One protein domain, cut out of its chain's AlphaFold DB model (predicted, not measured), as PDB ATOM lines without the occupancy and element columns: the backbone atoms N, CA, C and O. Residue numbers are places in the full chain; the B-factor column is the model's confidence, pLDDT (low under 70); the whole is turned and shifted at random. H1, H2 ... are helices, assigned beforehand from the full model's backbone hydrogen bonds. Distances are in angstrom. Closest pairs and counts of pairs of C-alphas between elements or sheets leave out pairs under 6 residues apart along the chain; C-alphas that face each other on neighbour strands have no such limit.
ATOM      1  N   ASP A 478      -6.256  -3.552 -28.276       96.81
ATOM      2  CA  ASP A 478      -6.678  -4.415 -27.179       96.81
ATOM      3  C   ASP A 478      -7.031  -5.823 -27.667       96.81
ATOM      4  O   ASP A 478      -7.276  -6.067 -28.843       96.81
ATOM      5  N   ILE A 479      -7.089  -6.793 -26.752       96.25
ATOM      6  CA  ILE A 479      -7.278  -8.205 -27.120       96.25
ATOM      7  C   ILE A 479      -8.602  -8.506 -27.846       96.25
ATOM      8  O   ILE A 479      -8.713  -9.535 -28.508       96.25
ATOM      9  N   ASP A 480      -9.608  -7.643 -27.740       94.44
ATOM     10  CA  ASP A 480     -10.871  -7.800 -28.468       94.44
ATOM     11  C   ASP A 480     -10.843  -7.196 -29.880       94.44
ATOM     12  O   ASP A 480     -11.746  -7.472 -30.675       94.44
ATOM     13  N   ASP A 481      -9.787  -6.458 -30.227       95.56
ATOM     14  CA  ASP A 481      -9.599  -5.914 -31.563       95.56
ATOM     15  C   ASP A 481      -9.219  -7.002 -32.583       95.56
ATOM     16  O   ASP A 481      -8.657  -8.051 -32.229       95.56
ATOM     17  N   PRO A 482      -9.494  -6.761 -33.879       97.00
ATOM     18  CA  PRO A 482      -9.027  -7.624 -34.958       97.00
ATOM     19  C   PRO A 482      -7.500  -7.753 -34.969       97.00
ATOM     20  O   PRO A 482      -6.779  -6.772 -34.798       97.00
ATOM     21  N   PHE A 483      -6.980  -8.937 -35.290       98.12
ATOM     22  CA  PHE A 483      -5.534  -9.162 -35.393       98.12
ATOM     23  C   PHE A 483      -4.864  -8.261 -36.446       98.12
ATOM     24  O   PHE A 483      -3.704  -7.877 -36.299       98.12
ATOM     25  N   SER A 484      -5.598  -7.863 -37.491       96.94
ATOM     26  CA  SER A 484      -5.107  -6.909 -38.490       96.94
ATOM     27  C   SER A 484      -4.683  -5.579 -37.864       96.94
ATOM     28  O   SER A 484      -3.655  -5.031 -38.250       96.94
ATOM     29  N   ARG A 485      -5.417  -5.100 -36.852       97.00
ATOM     30  CA  ARG A 485      -5.106  -3.866 -36.125       97.00
ATOM     31  C   ARG A 485      -3.782  -3.974 -35.373       97.00
ATOM     32  O   ARG A 485      -2.972  -3.053 -35.405       97.00
ATOM     33  N   LEU A 486      -3.530  -5.125 -34.751       97.94
ATOM     34  CA  LEU A 486      -2.246  -5.401 -34.117       97.94
ATOM     35  C   LEU A 486      -1.098  -5.332 -35.132       97.94
ATOM     36  O   LEU A 486      -0.081  -4.699 -34.863       97.94
ATOM     37  N   CYS A 487      -1.263  -5.921 -36.316       97.75
ATOM     38  CA  CYS A 487      -0.239  -5.840 -37.358       97.75
ATOM     39  C   CYS A 487      -0.030  -4.423 -37.918       97.75
ATOM     40  O   CYS A 487       1.047  -4.129 -38.423       97.75
ATOM     41  N   GLU A 488      -1.033  -3.543 -37.857       97.12
ATOM     42  CA  GLU A 488      -0.872  -2.136 -38.251       97.12
ATOM     43  C   GLU A 488       0.004  -1.356 -37.264       97.12
ATOM     44  O   GLU A 488       0.765  -0.486 -37.685       97.12
ATOM     45  N   LEU A 489      -0.100  -1.661 -35.966       97.75
ATOM     46  CA  LEU A 489       0.578  -0.913 -34.903       97.75
ATOM     47  C   LEU A 489       1.887  -1.551 -34.417       97.75
ATOM     48  O   LEU A 489       2.750  -0.846 -33.899       97.75
ATOM     49  N   SER A 490       2.060  -2.865 -34.575       98.12
ATOM     50  CA  SER A 490       3.240  -3.600 -34.114       98.12
ATOM     51  C   SER A 490       4.001  -4.215 -35.282       98.12
ATOM     52  O   SER A 490       3.585  -5.221 -35.859       98.12
ATOM     53  N   GLU A 491       5.175  -3.654 -35.590       97.50
ATOM     54  CA  GLU A 491       6.083  -4.212 -36.603       97.50
ATOM     55  C   GLU A 491       6.501  -5.653 -36.268       97.50
ATOM     56  O   GLU A 491       6.587  -6.500 -37.159       97.50
ATOM     57  N   ALA A 492       6.706  -5.951 -34.979       97.69
ATOM     58  CA  ALA A 492       7.023  -7.296 -34.511       97.69
ATOM     59  C   ALA A 492       5.875  -8.271 -34.807       97.69
ATOM     60  O   ALA A 492       6.105  -9.333 -35.379       97.69
ATOM     61  N   ALA A 493       4.628  -7.888 -34.508       97.56
ATOM     62  CA  ALA A 493       3.477  -8.729 -34.820       97.56
ATOM     63  C   ALA A 493       3.292  -8.918 -36.335       97.56
ATOM     64  O   ALA A 493       3.038 -10.033 -36.794       97.56
ATOM     65  N   ALA A 494       3.472  -7.845 -37.111       97.69
ATOM     66  CA  ALA A 494       3.375  -7.871 -38.567       97.69
ATOM     67  C   ALA A 494       4.402  -8.810 -39.216       97.69
ATOM     68  O   ALA A 494       4.107  -9.442 -40.233       97.69
ATOM     69  N   SER A 495       5.597  -8.909 -38.630       97.94
ATOM     70  CA  SER A 495       6.660  -9.818 -39.058       97.94
ATOM     71  C   SER A 495       6.397 -11.255 -38.603       97.94
ATOM     72  O   SER A 495       6.293 -12.166 -39.428       97.94
ATOM     73  N   ASP A 496       6.262 -11.465 -37.295       97.75
ATOM     74  CA  ASP A 496       6.319 -12.796 -36.682       97.75
ATOM     75  C   ASP A 496       5.011 -13.577 -36.866       97.75
ATOM     76  O   ASP A 496       5.007 -14.809 -36.905       97.75
ATOM     77  N   TYR A 497       3.902 -12.858 -37.066       97.12
ATOM     78  CA  TYR A 497       2.559 -13.402 -37.253       97.12
ATOM     79  C   TYR A 497       1.926 -12.943 -38.575       97.12
ATOM     80  O   TYR A 497       0.705 -12.848 -38.692       97.12
ATOM     81  N   ALA A 498       2.744 -12.710 -39.610       96.81
ATOM     82  CA  ALA A 498       2.318 -12.194 -40.917       96.81
ATOM     83  C   ALA A 498       1.118 -12.940 -41.542       96.81
ATOM     84  O   ALA A 498       0.281 -12.338 -42.216       96.81
ATOM     85  N   SER A 499       1.009 -14.255 -41.317       95.75
ATOM     86  CA  SER A 499      -0.103 -15.076 -41.818       95.75
ATOM     87  C   SER A 499      -1.458 -14.733 -41.189       95.75
ATOM     88  O   SER A 499      -2.491 -15.004 -41.801       95.75
ATOM     89  N   LEU A 500      -1.461 -14.130 -39.998       95.94
ATOM     90  CA  LEU A 500      -2.653 -13.735 -39.249       95.94
ATOM     91  C   LEU A 500      -3.068 -12.283 -39.519       95.94
ATOM     92  O   LEU A 500      -4.212 -11.924 -39.250       95.94
ATOM     93  N   CYS A 501      -2.204 -11.458 -40.116       95.44
ATOM     94  CA  CYS A 501      -2.498 -10.044 -40.383       95.44
ATOM     95  C   CYS A 501      -3.646  -9.813 -41.378       95.44
ATOM     96  O   CYS A 501      -4.245  -8.742 -41.391       95.44
ATOM     97  N   GLY A 502      -3.965 -10.808 -42.211       91.44
ATOM     98  CA  GLY A 502      -5.137 -10.789 -43.092       91.44
ATOM     99  C   GLY A 502      -6.382 -11.465 -42.506       91.44
ATOM    100  O   GLY A 502      -7.376 -11.606 -43.219       91.44
ATOM    101  N   SER A 503      -6.322 -11.948 -41.261       90.56
ATOM    102  CA  SER A 503      -7.440 -12.630 -40.606       90.56
ATOM    103  C   SER A 503      -8.470 -11.634 -40.065       90.56
ATOM    104  O   SER A 503      -8.151 -10.491 -39.746       90.56
ATOM    105  N   SER A 504      -9.718 -12.088 -39.947       89.75
ATOM    106  CA  SER A 504     -10.777 -11.374 -39.223       89.75
ATOM    107  C   SER A 504     -10.885 -11.810 -37.759       89.75
ATOM    108  O   SER A 504     -11.848 -11.443 -37.089       89.75
ATOM    109  N   ASP A 505      -9.970 -12.662 -37.291       96.31
ATOM    110  CA  ASP A 505      -9.972 -13.148 -35.917       96.31
ATOM    111  C   ASP A 505      -9.573 -12.013 -34.972       96.31
ATOM    112  O   ASP A 505      -8.732 -11.176 -35.308       96.31
ATOM    113  N   SER A 506     -10.162 -11.984 -33.775       97.12
ATOM    114  CA  SER A 506      -9.660 -11.110 -32.717       97.12
ATOM    115  C   SER A 506      -8.371 -11.669 -32.128       97.12
ATOM    116  O   SER A 506      -8.123 -12.881 -32.152       97.12
ATOM    117  N   ILE A 507      -7.565 -10.801 -31.527       97.69
ATOM    118  CA  ILE A 507      -6.342 -11.208 -30.825       97.69
ATOM    119  C   ILE A 507      -6.673 -12.217 -29.716       97.69
ATOM    120  O   ILE A 507      -5.971 -13.214 -29.561       97.69
ATOM    121  N   ARG A 508      -7.793 -12.041 -29.004       97.12
ATOM    122  CA  ARG A 508      -8.314 -12.977 -27.995       97.12
ATOM    123  C   ARG A 508      -8.577 -14.360 -28.585       97.12
ATOM    124  O   ARG A 508      -8.232 -15.351 -27.947       97.12
ATOM    125  N   SER A 509      -9.182 -14.438 -29.772       97.56
ATOM    126  CA  SER A 509      -9.442 -15.710 -30.464       97.56
ATOM    127  C   SER A 509      -8.136 -16.434 -30.797       97.56
ATOM    128  O   SER A 509      -7.992 -17.622 -30.505       97.56
ATOM    129  N   VAL A 510      -7.150 -15.701 -31.325       97.56
ATOM    130  CA  VAL A 510      -5.816 -16.242 -31.622       97.56
ATOM    131  C   VAL A 510      -5.125 -16.728 -30.346       97.56
ATOM    132  O   VAL A 510      -4.657 -17.864 -30.304       97.56
ATOM    133  N   LEU A 511      -5.119 -15.912 -29.286       97.38
ATOM    134  CA  LEU A 511      -4.544 -16.265 -27.984       97.38
ATOM    135  C   LEU A 511      -5.175 -17.538 -27.403       97.38
ATOM    136  O   LEU A 511      -4.460 -18.397 -26.893       97.38
ATOM    137  N   ALA A 512      -6.498 -17.686 -27.510       96.94
ATOM    138  CA  ALA A 512      -7.224 -18.863 -27.033       96.94
ATOM    139  C   ALA A 512      -6.900 -20.147 -27.821       96.94
ATOM    140  O   ALA A 512      -7.183 -21.244 -27.339       96.94
ATOM    141  N   GLY A 513      -6.334 -20.021 -29.026       96.75
ATOM    142  CA  GLY A 513      -5.932 -21.144 -29.868       96.75
ATOM    143  C   GLY A 513      -4.567 -21.749 -29.525       96.75
ATOM    144  O   GLY A 513      -4.268 -22.846 -30.001       96.75
ATOM    145  N   PHE A 514      -3.738 -21.068 -28.729       97.50
ATOM    146  CA  PHE A 514      -2.417 -21.570 -28.346       97.50
ATOM    147  C   PHE A 514      -2.482 -22.671 -27.279       97.50
ATOM    148  O   PHE A 514      -3.426 -22.759 -26.493       97.50
ATOM    149  N   ASP A 515      -1.448 -23.518 -27.239       97.44
ATOM    150  CA  ASP A 515      -1.276 -24.505 -26.169       97.44
ATOM    151  C   ASP A 515      -0.961 -23.773 -24.849       97.44
ATOM    152  O   ASP A 515       0.043 -23.062 -24.782       97.44
ATOM    153  N   PRO A 516      -1.756 -23.944 -23.777       96.06
ATOM    154  CA  PRO A 516      -1.497 -23.288 -22.495       96.06
ATOM    155  C   PRO A 516      -0.180 -23.720 -21.826       96.06
ATOM    156  O   PRO A 516       0.232 -23.096 -20.849       96.06
ATOM    157  N   LEU A 517       0.463 -24.793 -22.300       97.06
ATOM    158  CA  LEU A 517       1.781 -25.231 -21.836       97.06
ATOM    159  C   LEU A 517       2.945 -24.618 -22.635       97.06
ATOM    160  O   LEU A 517       4.097 -24.802 -22.234       97.06
ATOM    161  N   SER A 518       2.677 -23.928 -23.751       97.75
ATOM    162  CA  SER A 518       3.704 -23.261 -24.558       97.75
ATOM    163  C   SER A 518       3.922 -21.804 -24.130       97.75
ATOM    164  O   SER A 518       3.204 -21.260 -23.291       97.75
ATOM    165  N   GLY A 519       4.959 -21.175 -24.695       97.75
ATOM    166  CA  GLY A 519       5.251 -19.750 -24.515       97.75
ATOM    167  C   GLY A 519       4.595 -18.839 -25.561       97.75
ATOM    168  O   GLY A 519       4.888 -17.645 -25.585       97.75
ATOM    169  N   ASP A 520       3.767 -19.382 -26.460       98.12
ATOM    170  CA  ASP A 520       3.341 -18.680 -27.681       98.12
ATOM    171  C   ASP A 520       2.365 -17.537 -27.386       98.12
ATOM    172  O   ASP A 520       2.457 -16.470 -27.992       98.12
ATOM    173  N   ALA A 521       1.471 -17.727 -26.411       97.62
ATOM    174  CA  ALA A 521       0.554 -16.679 -25.973       97.62
ATOM    175  C   ALA A 521       1.314 -15.489 -25.369       97.62
ATOM    176  O   ALA A 521       1.003 -14.340 -25.673       97.62
ATOM    177  N   GLN A 522       2.342 -15.752 -24.553       97.69
ATOM    178  CA  GLN A 522       3.181 -14.703 -23.973       97.69
ATOM    179  C   GLN A 522       4.066 -14.049 -25.037       97.69
ATOM    180  O   GLN A 522       4.268 -12.839 -24.991       97.69
ATOM    181  N   ALA A 523       4.574 -14.822 -26.003       98.19
ATOM    182  CA  ALA A 523       5.332 -14.293 -27.132       98.19
ATOM    183  C   ALA A 523       4.485 -13.319 -27.964       98.19
ATOM    184  O   ALA A 523       4.941 -12.205 -28.210       98.19
ATOM    185  N   LEU A 524       3.236 -13.682 -28.287       98.19
ATOM    186  CA  LEU A 524       2.304 -12.783 -28.968       98.19
ATOM    187  C   LEU A 524       1.985 -11.562 -28.098       98.19
ATOM    188  O   LEU A 524       2.038 -10.440 -28.578       98.19
ATOM    189  N   TYR A 525       1.702 -11.743 -26.805       96.88
ATOM    190  CA  TYR A 525       1.401 -10.616 -25.914       96.88
ATOM    191  C   TYR A 525       2.560  -9.610 -25.820       96.88
ATOM    192  O   TYR A 525       2.358  -8.395 -25.811       96.88
ATOM    193  N   ASN A 526       3.804 -10.096 -25.825       97.69
ATOM    194  CA  ASN A 526       4.995  -9.247 -25.803       97.69
ATOM    195  C   ASN A 526       5.136  -8.353 -27.042       97.69
ATOM    196  O   ASN A 526       5.853  -7.357 -26.960       97.69
ATOM    197  N   THR A 527       4.457  -8.644 -28.157       97.94
ATOM    198  CA  THR A 527       4.499  -7.768 -29.334       97.94
ATOM    199  C   THR A 527       3.626  -6.523 -29.182       97.94
ATOM    200  O   THR A 527       3.749  -5.621 -30.009       97.94
ATOM    201  N   PHE A 528       2.728  -6.463 -28.187       97.19
ATOM    202  CA  PHE A 528       1.746  -5.374 -28.083       97.19
ATOM    203  C   PHE A 528       1.425  -4.875 -26.677       97.19
ATOM    204  O   PHE A 528       0.719  -3.888 -26.554       97.19
TER     205      PHE A 528
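AT A GLANCE: This is residues 478 to 528 of the 573 residues of an uncharacterized protein of Marinobacter sp. 34-60-7 (UniProt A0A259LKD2). Four short helices sit in a ring with few contacts between them: H1 and H2 make a corner at one end, and H3 and H4 make the two sides, H3 leading away from H1 towards the other end and H4 leading back from there towards H2. The loop of residues 513 to 519 joins H3 to H4 at that other end, and the longer loop of residues 497 to 506 leads from H2 to H3. The printed part has 51 residues with four named helices, in the order H1, H2, H3, H4, and no named strand; the class is all helix, with 26 residues in the helices. The whole is compact, with a radius of gyration of the C-alphas of 9.8 A, and its spans of 28 by 19 by 18 A make it only just elongated.

HOW THE PARTS SIT: H1, residues 483 to 489, and H2, residues 491 to 496, touch only at the corner by their tight link; their closest C-alphas, those of Cys 487 and Ala 494, are 4.3 A apart. These two run opposite ways at a steep tilt of 45 degrees. H1 is close to but not clearly touching H3, residues 507 to 512, with the closest C-alphas, those of Phe 483 and Ile 507, 5.1 A apart; they run opposite ways at a steep tilt of 51 degrees. H3 is close to but not clearly touching H4, residues 520 to 526, with the closest C-alphas, those of Leu 511 and Ala 521, 5.5 A apart. H3 and H4 run opposite ways at a shallow tilt of 31 degrees. H4 is also close to but not clearly touching H2, with the closest C-alphas, those of Ala 493 and Leu 524, 7.2 A apart and a shallow tilt of 13 degrees, opposite ways. H1 and H4 are apart, and H2 and H3 are apart. In H1, H2, H3 and H4 every O i to N i+4 pair is within hydrogen-bond range.

IN THESE COORDINATES: H1 begins at C-alpha 483 at (-5.534, -9.162, -35.393) and is 10.3 A from first to last C-alpha. H4 is 9.8 A long and ends at C-alpha 526 at (4.995, -9.247, -25.803). H2 and H3 have six residues each; H3 begins at C-alpha 507 at (-6.342, -11.208, -30.825).

THE WHOLE: The two C-alphas farthest apart, those of Glu 488 and Leu 517, are 28.5 A apart, while the first and last printed C-alphas, those of Asp 478 and Phe 528, are 8.5 A apart. The printed part has no cut. The links from H2 to H3 and from H3 to H4 are short, and no link is long. The mean pLDDT of the printed part is 96.8, and no printed residue is under 70.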